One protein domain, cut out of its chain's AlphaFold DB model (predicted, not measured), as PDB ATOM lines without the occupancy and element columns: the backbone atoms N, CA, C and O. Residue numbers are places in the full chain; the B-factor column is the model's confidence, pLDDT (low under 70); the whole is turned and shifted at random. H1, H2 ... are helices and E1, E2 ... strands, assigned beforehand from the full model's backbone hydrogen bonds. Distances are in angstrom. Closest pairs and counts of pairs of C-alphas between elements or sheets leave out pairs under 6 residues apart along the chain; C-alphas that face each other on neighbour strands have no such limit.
ATOM      1  N   GLY A   3      62.320  23.509 -18.566       82.50
ATOM      2  CA  GLY A   3      61.971  23.580 -19.987       82.50
ATOM      3  C   GLY A   3      60.718  24.407 -20.269       82.50
ATOM      4  O   GLY A   3      60.710  25.193 -21.210       82.50
ATOM      5  N   GLY A   4      59.685  24.303 -19.427       88.81
ATOM      6  CA  GLY A   4      58.471  25.106 -19.579       88.81
ATOM      7  C   GLY A   4      58.675  26.618 -19.399       88.81
ATOM      8  O   GLY A   4      58.054  27.403 -20.113       88.81
ATOM      9  N   VAL A   5      59.553  27.036 -18.478       92.00
ATOM     10  CA  VAL A   5      59.845  28.461 -18.232       92.00
ATOM     11  C   VAL A   5      60.745  29.015 -19.332       92.00
ATOM     12  O   VAL A   5      60.424  30.053 -19.906       92.00
ATOM     13  N   VAL A   6      61.815  28.292 -19.686       93.12
ATOM     14  CA  VAL A   6      62.721  28.674 -20.784       93.12
ATOM     15  C   VAL A   6      61.938  28.836 -22.084       93.12
ATOM     16  O   VAL A   6      61.998  29.895 -22.702       93.12
ATOM     17  N   ARG A   7      61.105  27.850 -22.441       92.88
ATOM     18  CA  ARG A   7      60.300  27.879 -23.668       92.88
ATOM     19  C   ARG A   7      59.338  29.071 -23.732       92.88
ATOM     20  O   ARG A   7      59.124  29.611 -24.818       92.88
ATOM     21  N   ALA A   8      58.763  29.485 -22.601       93.56
ATOM     22  CA  ALA A   8      57.892  30.661 -22.533       93.56
ATOM     23  C   ALA A   8      58.669  31.969 -22.775       93.56
ATOM     24  O   ALA A   8      58.210  32.826 -23.528       93.56
ATOM     25  N   LEU A   9      59.864  32.099 -22.193       94.62
ATOM     26  CA  LEU A   9      60.741  33.258 -22.387       94.62
ATOM     27  C   LEU A   9      61.298  33.316 -23.824       94.62
ATOM     28  O   LEU A   9      61.296  34.376 -24.444       94.62
ATOM     29  N   GLU A  10      61.666  32.175 -24.417       94.69
ATOM     30  CA  GLU A  10      62.012  32.055 -25.846       94.69
ATOM     31  C   GLU A  10      60.864  32.469 -26.781       94.69
ATOM     32  O   GLU A  10      61.108  32.945 -27.888       94.69
ATOM     33  N   ALA A  11      59.606  32.306 -26.352       95.00
ATOM     34  CA  ALA A  11      58.438  32.775 -27.095       95.00
ATOM     35  C   ALA A  11      58.238  34.303 -27.029       95.00
ATOM     36  O   ALA A  11      57.322  34.812 -27.672       95.00
ATOM     37  N   GLY A  12      59.064  35.026 -26.262       94.56
ATOM     38  CA  GLY A  12      58.956  36.470 -26.057       94.56
ATOM     39  C   GLY A  12      58.001  36.877 -24.931       94.56
ATOM     40  O   GLY A  12      57.427  37.958 -25.002       94.56
ATOM     41  N   ALA A  13      57.787  36.030 -23.919       94.12
ATOM     42  CA  ALA A  13      57.023  36.416 -22.732       94.12
ATOM     43  C   ALA A  13      57.874  37.261 -21.762       94.12
ATOM     44  O   ALA A  13      58.924  36.808 -21.318       94.12
ATOM     45  N   ASP A  14      57.387  38.441 -21.362       91.69
ATOM     46  CA  ASP A  14      58.035  39.269 -20.326       91.69
ATOM     47  C   ASP A  14      57.802  38.741 -18.896       91.69
ATOM     48  O   ASP A  14      58.607  38.969 -17.995       91.69
ATOM     49  N   VAL A  15      56.676  38.051 -18.669       92.62
ATOM     50  CA  VAL A  15      56.265  37.509 -17.363       92.62
ATOM     51  C   VAL A  15      55.685  36.110 -17.555       92.62
ATOM     52  O   VAL A  15      54.747  35.919 -18.329       92.62
ATOM     53  N   VAL A  16      56.202  35.134 -16.806       92.50
ATOM     54  CA  VAL A  16      55.742  33.738 -16.835       92.50
ATOM     55  C   VAL A  16      55.053  33.402 -15.514       92.50
ATOM     56  O   VAL A  16      55.689  33.376 -14.464       92.50
ATOM     57  N   VAL A  17      53.747  33.119 -15.556       92.31
ATOM     58  CA  VAL A  17      52.980  32.685 -14.376       92.31
ATOM     59  C   VAL A  17      52.947  31.159 -14.323       92.31
ATOM     60  O   VAL A  17      52.339  30.505 -15.169       92.31
ATOM     61  N   THR A  18      53.591  30.579 -13.314       90.00
ATOM     62  CA  THR A  18      53.712  29.126 -13.138       90.00
ATOM     63  C   THR A  18      52.722  28.577 -12.112       90.00
ATOM     64  O   THR A  18      52.530  29.178 -11.059       90.00
ATOM     65  N   GLY A  19      52.144  27.397 -12.369       83.38
ATOM     66  CA  GLY A  19      51.230  26.731 -11.426       83.38
ATOM     67  C   GLY A  19      51.874  25.654 -10.541       83.38
ATOM     68  O   GLY A  19      51.690  25.657  -9.331       83.38
ATOM     69  N   ARG A  20      52.588  24.690 -11.141       84.69
ATOM     70  CA  ARG A  20      53.197  23.539 -10.441       84.69
ATOM     71  C   ARG A  20      54.684  23.445 -10.766       84.69
ATOM     72  O   ARG A  20      55.099  22.621 -11.578       84.69
ATOM     73  N   VAL A  21      55.467  24.317 -10.151       87.81
ATOM     74  CA  VAL A  21      56.934  24.292 -10.190       87.81
ATOM     75  C   VAL A  21      57.470  24.205  -8.764       87.81
ATOM     76  O   VAL A  21      56.726  24.446  -7.820       87.81
ATOM     77  N   THR A  22      58.733  23.819  -8.607       87.62
ATOM     78  CA  THR A  22      59.473  24.052  -7.362       87.62
ATOM     79  C   THR A  22      59.889  25.512  -7.301       87.62
ATOM     80  O   THR A  22      60.204  26.080  -8.346       87.62
ATOM     81  N   ASP A  23      59.942  26.087  -6.108       89.25
ATOM     82  CA  ASP A  23      60.133  27.527  -5.909       89.25
ATOM     83  C   ASP A  23      61.433  28.024  -6.578       89.25
ATOM     84  O   ASP A  23      61.385  28.921  -7.420       89.25
ATOM     85  N   ALA A  24      62.549  27.306  -6.409       90.44
ATOM     86  CA  ALA A  24      63.816  27.603  -7.082       90.44
ATOM     87  C   ALA A  24      63.746  27.578  -8.625       90.44
ATOM     88  O   ALA A  24      64.553  28.235  -9.285       90.44
ATOM     89  N   SER A  25      62.775  26.887  -9.246       90.19
ATOM     90  CA  SER A  25      62.578  26.950 -10.709       90.19
ATOM     91  C   SER A  25      62.177  28.350 -11.189       90.19
ATOM     92  O   SER A  25      62.385  28.645 -12.365       90.19
ATOM     93  N   LEU A  26      61.648  29.215 -10.314       92.12
ATOM     94  CA  LEU A  26      61.375  30.623 -10.624       92.12
ATOM     95  C   LEU A  26      62.659  31.426 -10.892       92.12
ATOM     96  O   LEU A  26      62.602  32.446 -11.570       92.12
ATOM     97  N   VAL A  27      63.809  30.948 -10.404       95.19
ATOM     98  CA  VAL A  27      65.131  31.566 -10.594       95.19
ATOM     99  C   VAL A  27      65.974  30.774 -11.596       95.19
ATOM    100  O   VAL A  27      66.552  31.359 -12.511       95.19
ATOM    101  N   VAL A  28      65.973  29.441 -11.502       95.50
ATOM    102  CA  VAL A  28      66.671  28.549 -12.447       95.50
ATOM    103  C   VAL A  28      66.129  28.706 -13.876       95.50
ATOM    104  O   VAL A  28      66.913  28.733 -14.819       95.50
ATOM    105  N   GLY A  29      64.810  28.879 -14.038       94.50
ATOM    106  CA  GLY A  29      64.141  29.107 -15.326       94.50
ATOM    107  C   GLY A  29      64.693  30.308 -16.106       94.50
ATOM    108  O   GLY A  29      65.266  30.118 -17.182       94.50
ATOM    109  N   PRO A  30      64.559  31.538 -15.575       95.50
ATOM    110  CA  PRO A  30      65.098  32.738 -16.210       95.50
ATOM    111  C   PRO A  30      66.624  32.738 -16.343       95.50
ATOM    112  O   PRO A  30      67.130  33.217 -17.354       95.50
ATOM    113  N   ALA A  31      67.362  32.182 -15.373       96.75
ATOM    114  CA  ALA A  31      68.823  32.113 -15.439       96.75
ATOM    115  C   ALA A  31      69.310  31.228 -16.601       96.75
ATOM    116  O   ALA A  31      70.173  31.652 -17.370       96.75
ATOM    117  N   ALA A  32      68.713  30.046 -16.786       96.44
ATOM    118  CA  ALA A  32      69.049  29.160 -17.900       96.44
ATOM    119  C   ALA A  32      68.679  29.758 -19.260       96.44
ATOM    120  O   ALA A  32      69.465  29.654 -20.195       96.44
ATOM    121  N   TRP A  33      67.527  30.429 -19.366       96.62
ATOM    122  CA  TRP A  33      67.159  31.161 -20.580       96.62
ATOM    123  C   TRP A  33      68.162  32.278 -20.902       96.62
ATOM    124  O   TRP A  33      68.616  32.389 -22.038       96.62
ATOM    125  N   HIS A  34      68.540  33.081 -19.903       96.94
ATOM    126  CA  HIS A  34      69.441  34.219 -20.087       96.94
ATOM    127  C   HIS A  34      70.859  33.799 -20.503       96.94
ATOM    128  O   HIS A  34      71.452  34.426 -21.382       96.94
ATOM    129  N   HIS A  35      71.391  32.735 -19.895       97.50
ATOM    130  CA  HIS A  35      72.743  32.229 -20.167       97.50
ATOM    131  C   HIS A  35      72.801  31.138 -21.250       97.50
ATOM    132  O   HIS A  35      73.891  30.716 -21.629       97.50
ATOM    133  N   GLY A  36      71.653  30.688 -21.768       96.12
ATOM    134  CA  GLY A  36      71.563  29.641 -22.790       96.12
ATOM    135  C   GLY A  36      71.928  28.237 -22.294       96.12
ATOM    136  O   GLY A  36      72.447  27.437 -23.072       96.12
ATOM    137  N   TRP A  37      71.701  27.939 -21.010       96.00
ATOM    138  CA  TRP A  37      72.043  26.645 -20.410       96.00
ATOM    139  C   TRP A  37      71.143  25.508 -20.904       96.00
ATOM    140  O   TRP A  37      69.924  25.642 -21.033       96.00
ATOM    141  N   SER A  38      71.759  24.349 -21.107       91.94
ATOM    142  CA  SER A  38      71.112  23.076 -21.400       91.94
ATOM    143  C   SER A  38      70.790  22.290 -20.120       91.94
ATOM    144  O   SER A  38      71.189  22.654 -19.015       91.94
ATOM    145  N   ALA A  39      70.100  21.154 -20.265       87.62
ATOM    146  CA  ALA A  39      69.850  20.227 -19.156       87.62
ATOM    147  C   ALA A  39      71.121  19.509 -18.641       87.62
ATOM    148  O   ALA A  39      71.077  18.900 -17.574       87.62
ATOM    149  N   ASP A  40      72.234  19.574 -19.382       91.06
ATOM    150  CA  ASP A  40      73.510  18.952 -19.007       91.06
ATOM    151  C   ASP A  40      74.446  19.921 -18.250       91.06
ATOM    152  O   ASP A  40      75.442  19.486 -17.668       91.06
ATOM    153  N   ASP A  41      74.110  21.217 -18.169       95.12
ATOM    154  CA  ASP A  41      74.871  22.257 -17.452       95.12
ATOM    155  C   ASP A  41      74.620  22.217 -15.928       95.12
ATOM    156  O   ASP A  41      74.322  23.216 -15.269       95.12
ATOM    157  N   LEU A  42      74.730  21.015 -15.352       95.75
ATOM    158  CA  LEU A  42      74.285  20.669 -13.998       95.75
ATOM    159  C   LEU A  42      74.884  21.560 -12.901       95.75
ATOM    160  O   LEU A  42      74.182  21.904 -11.955       95.75
ATOM    161  N   ASP A  43      76.155  21.953 -13.006       97.69
ATOM    162  CA  ASP A  43      76.796  22.827 -12.013       97.69
ATOM    163  C   ASP A  43      76.221  24.254 -12.038       97.69
ATOM    164  O   ASP A  43      76.024  24.851 -10.977       97.69
ATOM    165  N   ALA A  44      75.875  24.770 -13.220       97.75
ATOM    166  CA  ALA A  44      75.267  26.088 -13.369       97.75
ATOM    167  C   ALA A  44      73.796  26.081 -12.911       97.75
ATOM    168  O   ALA A  44      73.370  26.958 -12.154       97.75
ATOM    169  N   LEU A  45      73.047  25.024 -13.259       97.12
ATOM    170  CA  LEU A  45      71.693  24.771 -12.748       97.12
ATOM    171  C   LEU A  45      71.673  24.618 -11.219       97.12
ATOM    172  O   LEU A  45      70.772  25.136 -10.554       97.12
ATOM    173  N   ALA A  46      72.673  23.949 -10.639       97.25
ATOM    174  CA  ALA A  46      72.838  23.851  -9.193       97.25
ATOM    175  C   ALA A  46      73.149  25.218  -8.567       97.25
ATOM    176  O   ALA A  46      72.536  25.569  -7.563       97.25
ATOM    177  N   GLY A  47      74.029  26.018  -9.174       97.81
ATOM    178  CA  GLY A  47      74.314  27.391  -8.745       97.81
ATOM    179  C   GLY A  47      73.071  28.285  -8.727       97.81
ATOM    180  O   GLY A  47      72.764  28.904  -7.708       97.81
ATOM    181  N   ALA A  48      72.273  28.256  -9.796       97.62
ATOM    182  CA  ALA A  48      70.996  28.963  -9.844       97.62
ATOM    183  C   ALA A  48      69.936  28.380  -8.890       97.62
ATOM    184  O   ALA A  48      69.069  29.120  -8.436       97.62
ATOM    185  N   THR A  49      70.011  27.092  -8.534       96.81
ATOM    186  CA  THR A  49      69.148  26.496  -7.497       96.81
ATOM    187  C   THR A  49      69.533  26.997  -6.107       96.81
ATOM    188  O   THR A  49      68.653  27.347  -5.329       96.81
ATOM    189  N   VAL A  50      70.834  27.088  -5.803       97.56
ATOM    190  CA  VAL A  50      71.337  27.684  -4.555       97.56
ATOM    191  C   VAL A  50      70.927  29.156  -4.475       97.56
ATOM    192  O   VAL A  50      70.382  29.575  -3.463       97.56
ATOM    193  N   ALA A  51      71.105  29.930  -5.552       97.75
ATOM    194  CA  ALA A  51      70.643  31.316  -5.609       97.75
ATOM    195  C   ALA A  51      69.115  31.423  -5.454       97.75
ATOM    196  O   ALA A  51      68.646  32.262  -4.692       97.75
ATOM    197  N   GLY A  52      68.348  30.550  -6.116       96.06
ATOM    198  CA  GLY A  52      66.893  30.464  -5.985       96.06
ATOM    199  C   GLY A  52      66.450  30.256  -4.543       96.06
ATOM    200  O   GLY A  52      65.654  31.040  -4.037       96.06
ATOM    201  N   HIS A  53      67.066  29.296  -3.860       95.19
ATOM    202  CA  HIS A  53      66.799  29.013  -2.456       95.19
ATOM    203  C   HIS A  53      67.111  30.197  -1.523       95.19
ATOM    204  O   HIS A  53      66.408  30.414  -0.542       95.19
ATOM    205  N   VAL A  54      68.098  31.039  -1.854       97.00
ATOM    206  CA  VAL A  54      68.366  32.286  -1.108       97.00
ATOM    207  C   VAL A  54      67.295  33.365  -1.337       97.00
ATOM    208  O   VAL A  54      67.088  34.209  -0.467       97.00
ATOM    209  N   LEU A  55      66.612  33.360  -2.486       96.62
ATOM    210  CA  LEU A  55      65.544  34.323  -2.802       96.62
ATOM    211  C   LEU A  55      64.149  33.888  -2.316       96.62
ATOM    212  O   LEU A  55      63.204  34.678  -2.370       96.62
ATOM    213  N   GLU A  56      64.007  32.644  -1.859       92.06
ATOM    214  CA  GLU A  56      62.766  32.081  -1.321       92.06
ATOM    215  C   GLU A  56      62.388  32.664   0.055       92.06
ATOM    216  O   GLU A  56      63.156  33.366   0.711       92.06
ATOM    217  N   CYS A  57      61.155  32.388   0.493       90.44
ATOM    218  CA  CYS A  57      60.635  32.688   1.836       90.44
ATOM    219  C   CYS A  57      60.755  34.142   2.343       90.44
ATOM    220  O   CYS A  57      60.525  34.415   3.525       90.44
ATOM    221  N   GLY A  58      60.992  35.094   1.438       93.81
ATOM    222  CA  GLY A  58      60.816  36.524   1.656       93.81
ATOM    223  C   GLY A  58      62.113  37.253   1.974       93.81
ATOM    224  O   GLY A  58      62.976  37.387   1.117       93.81
ATOM    225  N   THR A  59      62.227  37.801   3.181       96.69
ATOM    226  CA  THR A  59      63.330  38.692   3.584       96.69
ATOM    227  C   THR A  59      64.400  37.996   4.432       96.69
ATOM    228  O   THR A  59      65.176  38.653   5.119       96.69
ATOM    229  N   GLN A  60      64.459  36.663   4.425       96.62
ATOM    230  CA  GLN A  60      65.311  35.921   5.362       96.62
ATOM    231  C   GLN A  60      66.809  36.136   5.097       96.62
ATOM    232  O   GLN A  60      67.547  36.571   5.979       96.62
ATOM    233  N   ALA A  61      67.230  36.023   3.834       97.38
ATOM    234  CA  ALA A  61      68.592  36.351   3.405       97.38
ATOM    235  C   ALA A  61      69.003  37.825   3.640       97.38
ATOM    236  O   ALA A  61      70.190  38.153   3.561       97.38
ATOM    237  N   THR A  62      68.041  38.711   3.928       97.81
ATOM    238  CA  THR A  62      68.237  40.143   4.203       97.81
ATOM    239  C   THR A  62      68.000  40.524   5.672       97.81
ATOM    240  O   THR A  62      67.945  41.713   5.984       97.81
ATOM    241  N   GLY A  63      67.891  39.554   6.590       95.62
ATOM    242  CA  GLY A  63      67.804  39.784   8.041       95.62
ATOM    243  C   GLY A  63      66.435  39.511   8.679       95.62
ATOM    244  O   GLY A  63      66.296  39.625   9.895       95.62
ATOM    245  N   GLY A  64      65.417  39.132   7.901       96.00
ATOM    246  CA  GLY A  64      64.158  38.605   8.439       96.00
ATOM    247  C   GLY A  64      64.373  37.241   9.107       96.00
ATOM    248  O   GLY A  64      65.141  36.432   8.607       96.00
ATOM    249  N   ASN A  65      63.715  36.972  10.238       94.62
ATOM    250  CA  ASN A  65      63.908  35.746  11.041       94.62
ATOM    251  C   ASN A  65      65.367  35.443  11.465       94.62
ATOM    252  O   ASN A  65      65.624  34.349  11.960       94.62
ATOM    253  N   PHE A  66      66.305  36.381  11.300       97.12
ATOM    254  CA  PHE A  66      67.721  36.158  11.579       97.12
ATOM    255  C   PHE A  66      67.968  35.931  13.074       97.12
ATOM    256  O   PHE A  66      67.538  36.728  13.912       97.12
ATOM    257  N   SER A  67      68.694  34.869  13.415       94.81
ATOM    258  CA  SER A  67      68.884  34.438  14.806       94.81
ATOM    259  C   SER A  67      69.595  35.491  15.665       94.81
ATOM    260  O   SER A  67      69.301  35.619  16.853       94.81
ATOM    261  N   PHE A  68      70.470  36.298  15.057       96.19
ATOM    262  CA  PHE A  68      71.234  37.367  15.711       96.19
ATOM    263  C   PHE A  68      70.655  38.767  15.417       96.19
ATOM    264  O   PHE A  68      71.387  39.751  15.321       96.19
ATOM    265  N   PHE A  69      69.327  38.888  15.266       96.69
ATOM    266  CA  PHE A  69      68.647  40.151  14.925       96.69
ATOM    267  C   PHE A  69      68.996  41.338  15.843       96.69
ATOM    268  O   PHE A  69      68.957  42.484  15.397       96.69
ATOM    269  N   THR A  70      69.358  41.094  17.108       95.75
ATOM    270  CA  THR A  70      69.786  42.148  18.040       95.75
ATOM    271  C   THR A  70      71.060  42.850  17.579       95.75
ATOM    272  O   THR A  70      71.158  44.058  17.737       95.75
ATOM    273  N   GLU A  71      71.989  42.144  16.926       96.62
ATOM    274  CA  GLU A  71      73.209  42.749  16.370       96.62
ATOM    275  C   GLU A  71      72.890  43.717  15.219       96.62
ATOM    276  O   GLU A  71      73.585  44.715  15.020       96.62
ATOM    277  N   LEU A  72      71.798  43.463  14.484       95.44
ATOM    278  CA  LEU A  72      71.296  44.378  13.458       95.44
ATOM    279  C   LEU A  72      70.669  45.630  14.094       95.44
ATOM    280  O   LEU A  72      70.935  46.740  13.637       95.44
ATOM    281  N   LEU A  73      69.895  45.466  15.174       96.75
ATOM    282  CA  LEU A  73      69.294  46.578  15.924       96.75
ATOM    283  C   LEU A  73      70.336  47.444  16.652       96.75
ATOM    284  O   LEU A  73      70.185  48.664  16.694       96.75
ATOM    285  N   ASP A  74      71.405  46.842  17.177       96.88
ATOM    286  CA  ASP A  74      72.525  47.562  17.796       96.88
ATOM    287  C   ASP A  74      73.304  48.407  16.768       96.88
ATOM    288  O   ASP A  74      73.840  49.468  17.104       96.88
ATOM    289  N   ALA A  75      73.355  47.964  15.506       92.94
ATOM    290  CA  ALA A  75      73.973  48.700  14.405       92.94
ATOM    291  C   ALA A  75      73.061  49.796  13.815       92.94
ATOM    292  O   ALA A  75      73.548  50.868  13.443       92.94
ATOM    293  N   ASP A  76      71.756  49.531  13.710       94.88
ATOM    294  CA  ASP A  76      70.720  50.462  13.251       94.88
ATOM    295  C   ASP A  76      69.343  50.050  13.824       94.88
ATOM    296  O   ASP A  76      68.726  49.107  13.320       94.88
ATOM    297  N   PRO A  77      68.814  50.766  14.837       95.62
ATOM    298  CA  PRO A  77      67.553  50.407  15.488       95.62
ATOM    299  C   PRO A  77      66.324  50.375  14.570       95.62
ATOM    300  O   PRO A  77      65.332  49.751  14.934       95.62
ATOM    301  N   GLY A  78      66.365  51.041  13.407       95.50
ATOM    302  CA  GLY A  78      65.268  51.050  12.432       95.50
ATOM    303  C   GLY A  78      65.419  50.021  11.309       95.50
ATOM    304  O   GLY A  78      64.562  49.940  10.425       95.50
ATOM    305  N   CYS A  79      66.499  49.229  11.285       94.69
ATOM    306  CA  CYS A  79      66.790  48.385  10.125       94.69
ATOM    307  C   CYS A  79      65.751  47.275   9.893       94.69
ATOM    308  O   CYS A  79      65.582  46.849   8.752       94.69
ATOM    309  N   LEU A  80      65.032  46.823  10.924       96.44
ATOM    310  CA  LEU A  80      64.037  45.750  10.800       96.44
ATOM    311  C   LEU A  80      62.612  46.253  10.504       96.44
ATOM    312  O   LEU A  80      61.753  45.440  10.168       96.44
ATOM    313  N   ASP A  81      62.367  47.567  10.534       95.50
ATOM    314  CA  ASP A  81      61.035  48.143  10.289       95.50
ATOM    315  C   ASP A  81      60.557  47.894   8.845       95.50
ATOM    316  O   ASP A  81      59.387  47.592   8.593       95.50
ATOM    317  N   HIS A  82      61.476  48.011   7.876       95.25
ATOM    318  CA  HIS A  82      61.200  47.934   6.436       95.25
ATOM    319  C   HIS A  82      62.295  47.157   5.683       95.25
ATOM    320  O   HIS A  82      63.010  47.701   4.836       95.25
ATOM    321  N   ILE A  83      62.436  45.868   6.003       97.38
ATOM    322  CA  ILE A  83      63.412  44.963   5.375       97.38
ATOM    323  C   ILE A  83      63.122  44.801   3.872       97.38
ATOM    324  O   ILE A  83      61.994  44.514   3.472       97.38
ATOM    325  N   GLY A  84      64.143  44.969   3.026       95.75
ATOM    326  CA  GLY A  84      64.028  44.745   1.580       95.75
ATOM    327  C   GLY A  84      64.144  43.272   1.200       95.75
ATOM    328  O   GLY A  84      64.890  42.533   1.834       95.75
ATOM    329  N   PHE A  85      63.460  42.842   0.139       97.19
ATOM    330  CA  PHE A  85      63.648  41.500  -0.426       97.19
ATOM    331  C   PHE A  85      65.065  41.329  -1.020       97.19
ATOM    332  O   PHE A  85      65.644  42.312  -1.507       97.19
ATOM    333  N   PRO A  86      65.627  40.108  -0.986       97.25
ATOM    334  CA  PRO A  86      66.897  39.794  -1.621       97.25
ATOM    335  C   PRO A  86      66.792  39.832  -3.151       97.25
ATOM    336  O   PRO A  86      65.724  39.713  -3.747       97.25
ATOM    337  N   LEU A  87      67.952  39.966  -3.781       96.19
ATOM    338  CA  LEU A  87      68.190  39.922  -5.216       96.19
ATOM    339  C   LEU A  87      69.434  39.060  -5.457       96.19
ATOM    340  O   LEU A  87      70.372  39.111  -4.659       96.19
ATOM    341  N   ALA A  88      69.472  38.316  -6.562       97.88
ATOM    342  CA  ALA A  88      70.654  37.564  -6.980       97.88
ATOM    343  C   ALA A  88      71.138  38.036  -8.356       97.88
ATOM    344  O   ALA A  88      70.379  38.059  -9.323       97.88
ATOM    345  N   GLU A  89      72.421  38.369  -8.451       98.25
ATOM    346  CA  GLU A  89      73.124  38.590  -9.713       98.25
ATOM    347  C   GLU A  89      73.846  37.288 -10.078       98.25
ATOM    348  O   GLU A  89      74.866  36.964  -9.470       98.25
ATOM    349  N   ILE A  90      73.290  36.515 -11.015       98.50
ATOM    350  CA  ILE A  90      73.754  35.158 -11.352       98.50
ATOM    351  C   ILE A  90      74.636  35.196 -12.606       98.50
ATOM    352  O   ILE A  90      74.192  35.624 -13.674       98.50
ATOM    353  N   ALA A  91      75.875  34.725 -12.488       98.38
ATOM    354  CA  ALA A  91      76.838  34.611 -13.577       98.38
ATOM    355  C   ALA A  91      76.640  33.328 -14.407       98.38
ATOM    356  O   ALA A  91      75.958  32.391 -13.995       98.38
ATOM    357  N   ALA A  92      77.276  33.274 -15.581       97.88
ATOM    358  CA  ALA A  92      77.103  32.193 -16.556       97.88
ATOM    359  C   ALA A  92      77.614  30.812 -16.093       97.88
ATOM    360  O   ALA A  92      77.270  29.806 -16.707       97.88
ATOM    361  N   ASP A  93      78.413  30.752 -15.025       97.19
ATOM    362  CA  ASP A  93      78.890  29.517 -14.384       97.19
ATOM    363  C   ASP A  93      78.049  29.098 -13.158       97.19
ATOM    364  O   ASP A  93      78.390  28.140 -12.464       97.19
ATOM    365  N   GLY A  94      76.960  29.819 -12.872       96.56
ATOM    366  CA  GLY A  94      76.102  29.607 -11.708       96.56
ATOM    367  C   GLY A  94      76.617  30.223 -10.403       96.56
ATOM    368  O   GLY A  94      75.949  30.080  -9.379       96.56
ATOM    369  N   THR A  95      77.760  30.920 -10.395       98.19
ATOM    370  CA  THR A  95      78.130  31.761  -9.241       98.19
ATOM    371  C   THR A  95      77.163  32.940  -9.112       98.19
ATOM    372  O   THR A  95      76.598  33.402 -10.105       98.19
ATOM    373  N   ALA A  96      76.924  33.420  -7.889       98.56
ATOM    374  CA  ALA A  96      75.934  34.471  -7.649       98.56
ATOM    375  C   ALA A  96      76.395  35.497  -6.610       98.56
ATOM    376  O   ALA A  96      77.025  35.133  -5.618       98.56
ATOM    377  N   ILE A  97      76.025  36.769  -6.794       98.81
ATOM    378  CA  ILE A  97      76.049  37.769  -5.717       98.81
ATOM    379  C   ILE A  97      74.634  37.960  -5.182       98.81
ATOM    380  O   ILE A  97      73.751  38.416  -5.907       98.81
ATOM    381  N   ILE A  98      74.438  37.664  -3.903       98.69
ATOM    382  CA  ILE A  98      73.230  37.998  -3.153       98.69
ATOM    383  C   ILE A  98      73.368  39.431  -2.647       98.69
ATOM    384  O   ILE A  98      74.399  39.806  -2.087       98.69
ATOM    385  N   THR A  99      72.336  40.239  -2.865       98.50
ATOM    386  CA  THR A  99      72.271  41.665  -2.523       98.50
ATOM    387  C   THR A  99      70.828  42.046  -2.174       98.50
ATOM    388  O   THR A  99      69.925  41.224  -2.287       98.50
ATOM    389  N   LYS A 100      70.578  43.294  -1.770       97.31
ATOM    390  CA  LYS A 100      69.218  43.855  -1.633       97.31
ATOM    391  C   LYS A 100      69.086  45.208  -2.325       97.31
ATOM    392  O   LYS A 100      70.087  45.797  -2.739       97.31
ATOM    393  N   HIS A 101      67.860  45.713  -2.447       94.81
ATOM    394  CA  HIS A 101      67.620  47.056  -2.981       94.81
ATOM    395  C   HIS A 101      68.224  48.154  -2.074       94.81
ATOM    396  O   HIS A 101      68.017  48.121  -0.854       94.81
ATOM    397  N   PRO A 102      68.911  49.169  -2.640       92.38
ATOM    398  CA  PRO A 102      69.372  50.333  -1.885       92.38
ATOM    399  C   PRO A 102      68.221  51.075  -1.193       92.38
ATOM    400  O   PRO A 102      67.130  51.189  -1.747       92.38
ATOM    401  N   GLY A 103      68.475  51.611   0.003       90.81
ATOM    402  CA  GLY A 103      67.489  52.386   0.768       90.81
ATOM    403  C   GLY A 103      66.440  51.553   1.518       90.81
ATOM    404  O   GLY A 103      65.594  52.134   2.187       90.81
ATOM    405  N   THR A 104      66.502  50.222   1.439       95.56
ATOM    406  CA  THR A 104      65.713  49.317   2.291       95.56
ATOM    407  C   THR A 104      66.457  48.973   3.580       95.56
ATOM    408  O   THR A 104      67.692  49.016   3.618       95.56
ATOM    409  N   GLY A 105      65.710  48.580   4.613       95.50
ATOM    410  CA  GLY A 105      66.242  48.005   5.847       95.50
ATOM    411  C   GLY A 105      66.856  46.613   5.649       95.50
ATOM    412  O   GLY A 105      67.010  46.128   4.523       95.50
ATOM    413  N   GLY A 106      67.226  45.973   6.753       96.88
ATOM    414  CA  GLY A 106      67.922  44.692   6.793       96.88
ATOM    415  C   GLY A 106      69.407  44.770   6.448       96.88
ATOM    416  O   GLY A 106      69.939  45.841   6.137       96.88
ATOM    417  N   ALA A 107      70.054  43.608   6.444       97.44
ATOM    418  CA  ALA A 107      71.454  43.417   6.085       97.44
ATOM    419  C   ALA A 107      71.636  42.132   5.261       97.44
ATOM    420  O   ALA A 107      71.021  41.116   5.573       97.44
ATOM    421  N   VAL A 108      72.495  42.154   4.236       98.31
ATOM    422  CA  VAL A 108      72.967  40.918   3.575       98.31
ATOM    423  C   VAL A 108      74.379  40.604   4.059       98.31
ATOM    424  O   VAL A 108      75.362  41.198   3.595       98.31
ATOM    425  N   ALA A 109      74.451  39.674   5.007       97.81
ATOM    426  CA  ALA A 109      75.672  39.156   5.607       97.81
ATOM    427  C   ALA A 109      75.857  37.670   5.255       97.81
ATOM    428  O   ALA A 109      74.920  37.001   4.812       97.81
ATOM    429  N   VAL A 110      77.065  37.135   5.447       98.44
ATOM    430  CA  VAL A 110      77.330  35.700   5.237       98.44
ATOM    431  C   VAL A 110      76.389  34.856   6.098       98.44
ATOM    432  O   VAL A 110      75.867  33.850   5.632       98.44
ATOM    433  N   GLU A 111      76.120  35.300   7.319       97.62
ATOM    434  CA  GLU A 111      75.278  34.657   8.318       97.62
ATOM    435  C   GLU A 111      73.795  34.658   7.904       97.62
ATOM    436  O   GLU A 111      73.165  33.604   7.937       97.62
ATOM    437  N   THR A 112      73.250  35.778   7.403       97.62
ATOM    438  CA  THR A 112      71.846  35.839   6.933       97.62
ATOM    439  C   THR A 112      71.621  34.948   5.709       97.62
ATOM    440  O   THR A 112      70.604  34.266   5.605       97.62
ATOM    441  N   VAL A 113      72.598  34.891   4.797       98.25
ATOM    442  CA  VAL A 113      72.576  33.966   3.653       98.25
ATOM    443  C   VAL A 113      72.788  32.513   4.105       98.25
ATOM    444  O   VAL A 113      72.203  31.608   3.516       98.25
ATOM    445  N   THR A 114      73.569  32.267   5.162       97.12
ATOM    446  CA  THR A 114      73.769  30.923   5.734       97.12
ATOM    447  C   THR A 114      72.483  30.385   6.349       97.12
ATOM    448  O   THR A 114      72.102  29.262   6.037       97.12
ATOM    449  N   GLU A 115      71.797  31.167   7.188       96.88
ATOM    450  CA  GLU A 115      70.543  30.740   7.823       96.88
ATOM    451  C   GLU A 115      69.465  30.428   6.774       96.88
ATOM    452  O   GLU A 115      68.832  29.376   6.858       96.88
ATOM    453  N   GLN A 116      69.348  31.244   5.717       96.12
ATOM    454  CA  GLN A 116      68.447  30.940   4.600       96.12
ATOM    455  C   GLN A 116      68.859  29.679   3.816       96.12
ATOM    456  O   GLN A 116      67.991  28.918   3.415       96.12
ATOM    457  N   LEU A 117      70.155  29.411   3.611       94.62
ATOM    458  CA  LEU A 117      70.621  28.191   2.922       94.62
ATOM    459  C   LEU A 117      70.474  26.902   3.748       94.62
ATOM    460  O   LEU A 117      70.606  25.807   3.197       94.62
ATOM    461  N   LEU A 118      70.262  27.022   5.060       91.75
ATOM    462  CA  LEU A 118      69.974  25.905   5.964       91.75
ATOM    463  C   LEU A 118      68.462  25.676   6.147       91.75
ATOM    464  O   LEU A 118      68.060  24.619   6.637       91.75
ATOM    465  N   TYR A 119      67.627  26.646   5.767       92.06
ATOM    466  CA  TYR A 119      66.176  26.582   5.900       92.06
ATOM    467  C   TYR A 119      65.579  25.461   5.032       92.06
ATOM    468  O   TYR A 119      65.923  25.300   3.870       92.06
ATOM    469  N   GLU A 120      64.691  24.641   5.605       85.44
ATOM    470  CA  GLU A 120      64.061  23.475   4.945       85.44
ATOM    471  C   GLU A 120      65.020  22.433   4.309       85.44
ATOM    472  O   GLU A 120      64.575  21.487   3.645       85.44
ATOM    473  N   LEU A 121      66.329  22.517   4.570       85.25
ATOM    474  CA  LEU A 121      67.326  21.593   4.036       85.25
ATOM    475  C   LEU A 121      67.342  20.271   4.825       85.25
ATOM    476  O   LEU A 121      67.820  20.196   5.954       85.25
ATOM    477  N   THR A 122      66.871  19.183   4.210       74.44
ATOM    478  CA  THR A 122      66.799  17.852   4.855       74.44
ATOM    479  C   THR A 122      68.086  17.021   4.753       74.44
ATOM    480  O   THR A 122      68.089  15.856   5.140       74.44
ATOM    481  N   GLY A 123      69.162  17.568   4.183       82.31
ATOM    482  CA  GLY A 123      70.435  16.875   3.955       82.31
ATOM    483  C   GLY A 123      71.267  17.538   2.852       82.31
ATOM    484  O   GLY A 123      70.801  18.445   2.171       82.31
ATOM    485  N   SER A 124      72.502  17.078   2.631       85.50
ATOM    486  CA  SER A 124      73.428  17.713   1.673       85.50
ATOM    487  C   SER A 124      73.065  17.524   0.193       85.50
ATOM    488  O   SER A 124      73.686  18.148  -0.669       85.50
ATOM    489  N   ARG A 125      72.079  16.675  -0.123       89.81
ATOM    490  CA  ARG A 125      71.572  16.420  -1.478       89.81
ATOM    491  C   ARG A 125      70.136  16.925  -1.592       89.81
ATOM    492  O   ARG A 125      69.200  16.247  -1.180       89.81
ATOM    493  N   TYR A 126      69.966  18.099  -2.188       89.50
ATOM    494  CA  TYR A 126      68.660  18.707  -2.408       89.50
ATOM    495  C   TYR A 126      68.091  18.275  -3.765       89.50
ATOM    496  O   TYR A 126      68.667  18.556  -4.819       89.50
ATOM    497  N   GLY A 127      66.971  17.551  -3.748       88.00
ATOM    498  CA  GLY A 127      66.350  17.001  -4.953       88.00
ATOM    499  C   GLY A 127      65.471  18.008  -5.691       88.00
ATOM    500  O   GLY A 127      64.299  18.156  -5.349       88.00
ATOM    501  N   GLY A 128      66.011  18.646  -6.730       89.00
ATOM    502  CA  GLY A 128      65.245  19.436  -7.691       89.00
ATOM    503  C   GLY A 128      64.740  18.603  -8.882       89.00
ATOM    504  O   GLY A 128      65.236  17.503  -9.138       89.00
ATOM    505  N   PRO A 129      63.755  19.116  -9.642       87.50
ATOM    506  CA  PRO A 129      63.215  18.434 -10.820       87.50
ATOM    507  C   PRO A 129      64.161  18.461 -12.030       87.50
ATOM    508  O   PRO A 129      64.032  17.622 -12.915       87.50
ATOM    509  N   ASP A 130      65.088  19.422 -12.065       89.25
ATOM    510  CA  ASP A 130      66.008  19.671 -13.181       89.25
ATOM    511  C   ASP A 130      67.472  19.334 -12.821       89.25
ATOM    512  O   ASP A 130      68.281  19.044 -13.697       89.25
ATOM    513  N   VAL A 131      67.810  19.321 -11.525       93.00
ATOM    514  CA  VAL A 131      69.140  18.997 -10.981       93.00
ATOM    515  C   VAL A 131      69.012  18.536  -9.524       93.00
ATOM    516  O   VAL A 131      68.150  19.019  -8.790       93.00
ATOM    517  N   VAL A 132      69.876  17.621  -9.076       93.12
ATOM    518  CA  VAL A 132      70.103  17.364  -7.644       93.12
ATOM    519  C   VAL A 132      71.271  18.234  -7.185       93.12
ATOM    520  O   VAL A 132      72.421  17.989  -7.549       93.12
ATOM    521  N   THR A 133      70.976  19.257  -6.390       94.19
ATOM    522  CA  THR A 133      71.949  20.253  -5.930       94.19
ATOM    523  C   THR A 133      72.679  19.758  -4.688       94.19
ATOM    524  O   THR A 133      72.059  19.317  -3.718       94.19
ATOM    525  N   ARG A 134      74.011  19.845  -4.695       93.56
ATOM    526  CA  ARG A 134      74.850  19.546  -3.533       93.56
ATOM    527  C   ARG A 134      75.073  20.786  -2.676       93.56
ATOM    528  O   ARG A 134      75.710  21.733  -3.127       93.56
ATOM    529  N   PHE A 135      74.619  20.732  -1.430       90.75
ATOM    530  CA  PHE A 135      74.751  21.798  -0.430       90.75
ATOM    531  C   PHE A 135      76.007  21.672   0.457       90.75
ATOM    532  O   PHE A 135      76.277  22.553   1.265       90.75
ATOM    533  N   ASP A 136      76.838  20.639   0.273       87.19
ATOM    534  CA  ASP A 136      78.166  20.527   0.911       87.19
ATOM    535  C   ASP A 136      79.299  21.241   0.129       87.19
ATOM    536  O   ASP A 136      80.382  21.525   0.662       87.19
ATOM    537  N   GLY A 137      79.043  21.568  -1.141       87.88
ATOM    538  CA  GLY A 137      79.946  22.297  -2.040       87.88
ATOM    539  C   GLY A 137      79.993  23.828  -1.874       87.88
ATOM    540  O   GLY A 137      81.101  24.370  -1.910       87.88
ATOM    541  N   PRO A 138      78.857  24.538  -1.682       95.62
ATOM    542  CA  PRO A 138      78.813  25.994  -1.670       95.62
ATOM    543  C   PRO A 138      79.747  26.668  -0.662       95.62
ATOM    544  O   PRO A 138      80.031  26.146   0.418       95.62
ATOM    545  N   ARG A 139      80.231  27.857  -1.022       96.50
ATOM    546  CA  ARG A 139      81.066  28.729  -0.192       96.50
ATOM    547  C   ARG A 139      80.544  30.155  -0.279       96.50
ATOM    548  O   ARG A 139      80.296  30.649  -1.378       96.50
ATOM    549  N   LEU A 140      80.417  30.788   0.883       98.12
ATOM    550  CA  LEU A 140      79.960  32.163   1.039       98.12
ATOM    551  C   LEU A 140      81.137  33.090   1.332       98.12
ATOM    552  O   LEU A 140      82.045  32.732   2.086       98.12
ATOM    553  N   ARG A 141      81.114  34.291   0.754       98.25
ATOM    554  CA  ARG A 141      82.136  35.318   0.974       98.25
ATOM    555  C   ARG A 141      81.508  36.706   0.964       98.25
ATOM    556  O   ARG A 141      80.906  37.097  -0.029       98.25
ATOM    557  N   GLN A 142      81.697  37.488   2.024       98.38
ATOM    558  CA  GLN A 142      81.334  38.907   1.994       98.38
ATOM    559  C   GLN A 142      82.224  39.632   0.971       98.38
ATOM    560  O   GLN A 142      83.452  39.557   1.057       98.38
ATOM    561  N   VAL A 143      81.625  40.328  -0.002       98.06
ATOM    562  CA  VAL A 143      82.374  41.053  -1.052       98.06
ATOM    563  C   VAL A 143      82.236  42.567  -0.958       98.06
ATOM    564  O   VAL A 143      83.142  43.291  -1.364       98.06
ATOM    565  N   ALA A 144      81.134  43.046  -0.385       97.94
ATOM    566  CA  ALA A 144      80.938  44.427   0.040       97.94
ATOM    567  C   ALA A 144      79.872  44.471   1.148       97.94
ATOM    568  O   ALA A 144      79.292  43.441   1.500       97.94
ATOM    569  N   ARG A 145      79.574  45.663   1.682       96.12
ATOM    570  CA  ARG A 145      78.362  45.861   2.490       96.12
ATOM    571  C   ARG A 145      77.141  45.414   1.681       96.12
ATOM    572  O   ARG A 145      77.032  45.771   0.510       96.12
ATOM    573  N   ASP A 146      76.254  44.654   2.320       97.81
ATOM    574  CA  ASP A 146      75.022  44.129   1.728       97.81
ATOM    575  C   ASP A 146      75.230  43.283   0.456       97.81
ATOM    576  O   ASP A 146      74.331  43.197  -0.378       97.81
ATOM    577  N   ARG A 147      76.416  42.671   0.283       98.50
ATOM    578  CA  ARG A 147      76.748  41.827  -0.875       98.50
ATOM    579  C   ARG A 147      77.577  40.607  -0.481       98.50
ATOM    580  O   ARG A 147      78.734  40.743  -0.067       98.50
ATOM    581  N   VAL A 148      77.000  39.425  -0.684       98.81
ATOM    582  CA  VAL A 148      77.606  38.114  -0.406       98.81
ATOM    583  C   VAL A 148      77.722  37.325  -1.701       98.81
ATOM    584  O   VAL A 148      76.741  37.132  -2.409       98.81
ATOM    585  N   GLU A 149      78.923  36.861  -2.008       98.75
ATOM    586  CA  GLU A 149      79.188  35.957  -3.121       98.75
ATOM    587  C   GLU A 149      78.967  34.503  -2.700       98.75
ATOM    588  O   GLU A 149      79.404  34.086  -1.626       98.75
ATOM    589  N   VAL A 150      78.331  33.738  -3.585       98.38
ATOM    590  CA  VAL A 150      78.083  32.301  -3.475       98.38
ATOM    591  C   VAL A 150      78.799  31.600  -4.626       98.38
ATOM    592  O   VAL A 150      78.538  31.871  -5.799       98.38
ATOM    593  N   THR A 151      79.711  30.684  -4.299       97.88
ATOM    594  CA  THR A 151      80.479  29.890  -5.277       97.88
ATOM    595  C   THR A 151      80.476  28.407  -4.917       97.88
ATOM    596  O   THR A 151      80.059  28.037  -3.824       97.88
ATOM    597  N   GLY A 152      80.963  27.538  -5.809       93.81
ATOM    598  CA  GLY A 152      81.240  26.131  -5.476       93.81
ATOM    599  C   GLY A 152      80.027  25.193  -5.458       93.81
ATOM    600  O   GLY A 152      80.166  24.042  -5.044       93.81
ATOM    601  N   ALA A 153      78.861  25.644  -5.927       95.69
ATOM    602  CA  ALA A 153      77.717  24.767  -6.162       95.69
ATOM    603  C   ALA A 153      78.083  23.629  -7.136       95.69
ATOM    604  O   ALA A 153      78.906  23.802  -8.042       95.69
ATOM    605  N   ARG A 154      77.494  22.449  -6.921       96.56
ATOM    606  CA  ARG A 154      77.689  21.267  -7.769       96.56
ATOM    607  C   ARG A 154      76.374  20.549  -8.014       96.56
ATOM    608  O   ARG A 154      75.604  20.340  -7.075       96.56
ATOM    609  N   GLY A 155      76.146  20.163  -9.262       95.56
ATOM    610  CA  GLY A 155      74.951  19.446  -9.686       95.56
ATOM    611  C   GLY A 155      75.198  17.956  -9.875       95.56
ATOM    612  O   GLY A 155      76.293  17.511 -10.211       95.56
ATOM    613  N   LEU A 156      74.147  17.172  -9.671       94.00
ATOM    614  CA  LEU A 156      74.061  15.771 -10.060       94.00
ATOM    615  C   LEU A 156      72.802  15.574 -10.922       94.00
ATOM    616  O   LEU A 156      71.837  16.326 -10.754       94.00
ATOM    617  N   PRO A 157      72.770  14.568 -11.817       91.81
ATOM    618  CA  PRO A 157      71.592  14.289 -12.632       91.81
ATOM    619  C   PRO A 157      70.312  14.105 -11.792       91.81
ATOM    620  O   PRO A 157      70.362  13.413 -10.767       91.81
ATOM    621  N   PRO A 158      69.168  14.685 -12.205       87.81
ATOM    622  CA  PRO A 158      67.888  14.494 -11.530       87.81
ATOM    623  C   PRO A 158      67.396  13.041 -11.607       87.81
ATOM    624  O   PRO A 158      67.696  12.292 -12.538       87.81
ATOM    625  N   GLY A 159      66.610  12.638 -10.607       85.00
ATOM    626  CA  GLY A 159      66.002  11.309 -10.548       85.00
ATOM    627  C   GLY A 159      64.852  11.108 -11.544       85.00
ATOM    628  O   GLY A 159      64.361  12.030 -12.185       85.00
TER     629      GLY A 159
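AT A GLANCE: This is residues 3 to 159 of the 445 residues of a protein of Nocardioides sp (UniProt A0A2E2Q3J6). A helix in the middle, H3, is held between two antiparallel sheets: a strongly twisted sheet of four strands, E1 E2 E6 E5, and a small sheet of three short strands, E3 E4 E7, into which E6 runs on. H5 packs beside the end of H3 on the same face of the larger sheet, H2 and then H1 are at one end of the body, and H4 makes the other end, in contact with no other helix. The printed part has 157 residues with five named helices and seven named strands, in the order H1 H2 H3 H4 E1 E2 H5 E3 E4 E5 E6 E7, and its class is mixed, helices and strands. It is compact, with a radius of gyration of the C-alphas of 15.7 A and spans of 46 by 34 by 27 A.

HOW THE PARTS SIT: H1, residues 3 to 10, touches H2, residues 25 to 35, with C-alphas 6 and 33 closest at 5.1 A; they run the same way at a steep tilt of 49 degrees. H2 touches H3, residues 42 to 55, with C-alphas 27 and 52 closest at 5.1 A; they run opposite ways at a steep tilt of 50 degrees. The larger sheet has the order E1, residues 86 to 90, E2, residues 96 to 100, E6, residues 147 to 151, and E5, residues 139 to 144. N 87 and O 99 of the hairpin E1 and E2 are 2.8 A apart, N 98 and O 148 of E2 and E6 are 2.8 A apart, and N 141 and O 149 of the hairpin E5 and E6 are 2.9 A apart, each within hydrogen-bond range. H3 is on this sheet at a height of 8.5 A, over E2 and only just not over E1, on which 2 of its 14 C-alphas fall; it runs along the strands, at 12 degrees to E2 on the local plane. H5, residues 110 to 118, is on the same face at a height of 8.1 A, only just over E6, on which 3 of its 9 C-alphas fall; these are two layers, helices on one face of a sheet. H3 touches H5 with residues 50 to 54 alone, about perpendicular at 75 degrees, with C-alphas 54 and 116 closest at 5.9 A. H2 only grazes the larger sheet with its residues 27 to 35. The smaller sheet has the order E3, residues 125 to 127, E4, residues 132 to 134, and E7, residues 154 to 156. N 126 and O 133 of the hairpin E3 and E4, and N 134 and O 154 of E4 and E7, are 2.9 A apart, within hydrogen-bond range. H3 on one face of it makes two layers again, at a height of 8.3 A and across the strands, at 70 degrees to E7 on the local plane; C-alphas 43 and 155 are the closest of H3 and E7, at 4.5 A. H4, residues 69 to 75, is on neither sheet and is apart from H3 and H5. Every O i to N i+4 pair is within hydrogen-bond range in H1, H3, H4 and H5, and 6 of 7 are in H2.

IN THESE COORDINATES: H1 begins at C-alpha 3, (61.971, 23.580, -19.987). H2 is 14.9 A from first to last C-alpha, and H3, the longest helix, is 19.7 A, from C-alpha 42 at (74.285, 20.669, -13.998). H5 measures 12.3 A, E1 12.8 A, E2 13.0 A, E6 13.3 A and E5 15.7 A. E7 ends at C-alpha 156, (74.061, 15.771, -10.060).

THE WHOLE: The C-alphas of Ala 11 and Asp 74 are the two farthest apart, at 49.3 A. The printed part has no cut. The links H1 to H2, of 14 residues, and H3 to H4, of 13 residues, are long. The mean pLDDT of the printed part is 94.3, and no printed residue is under 70.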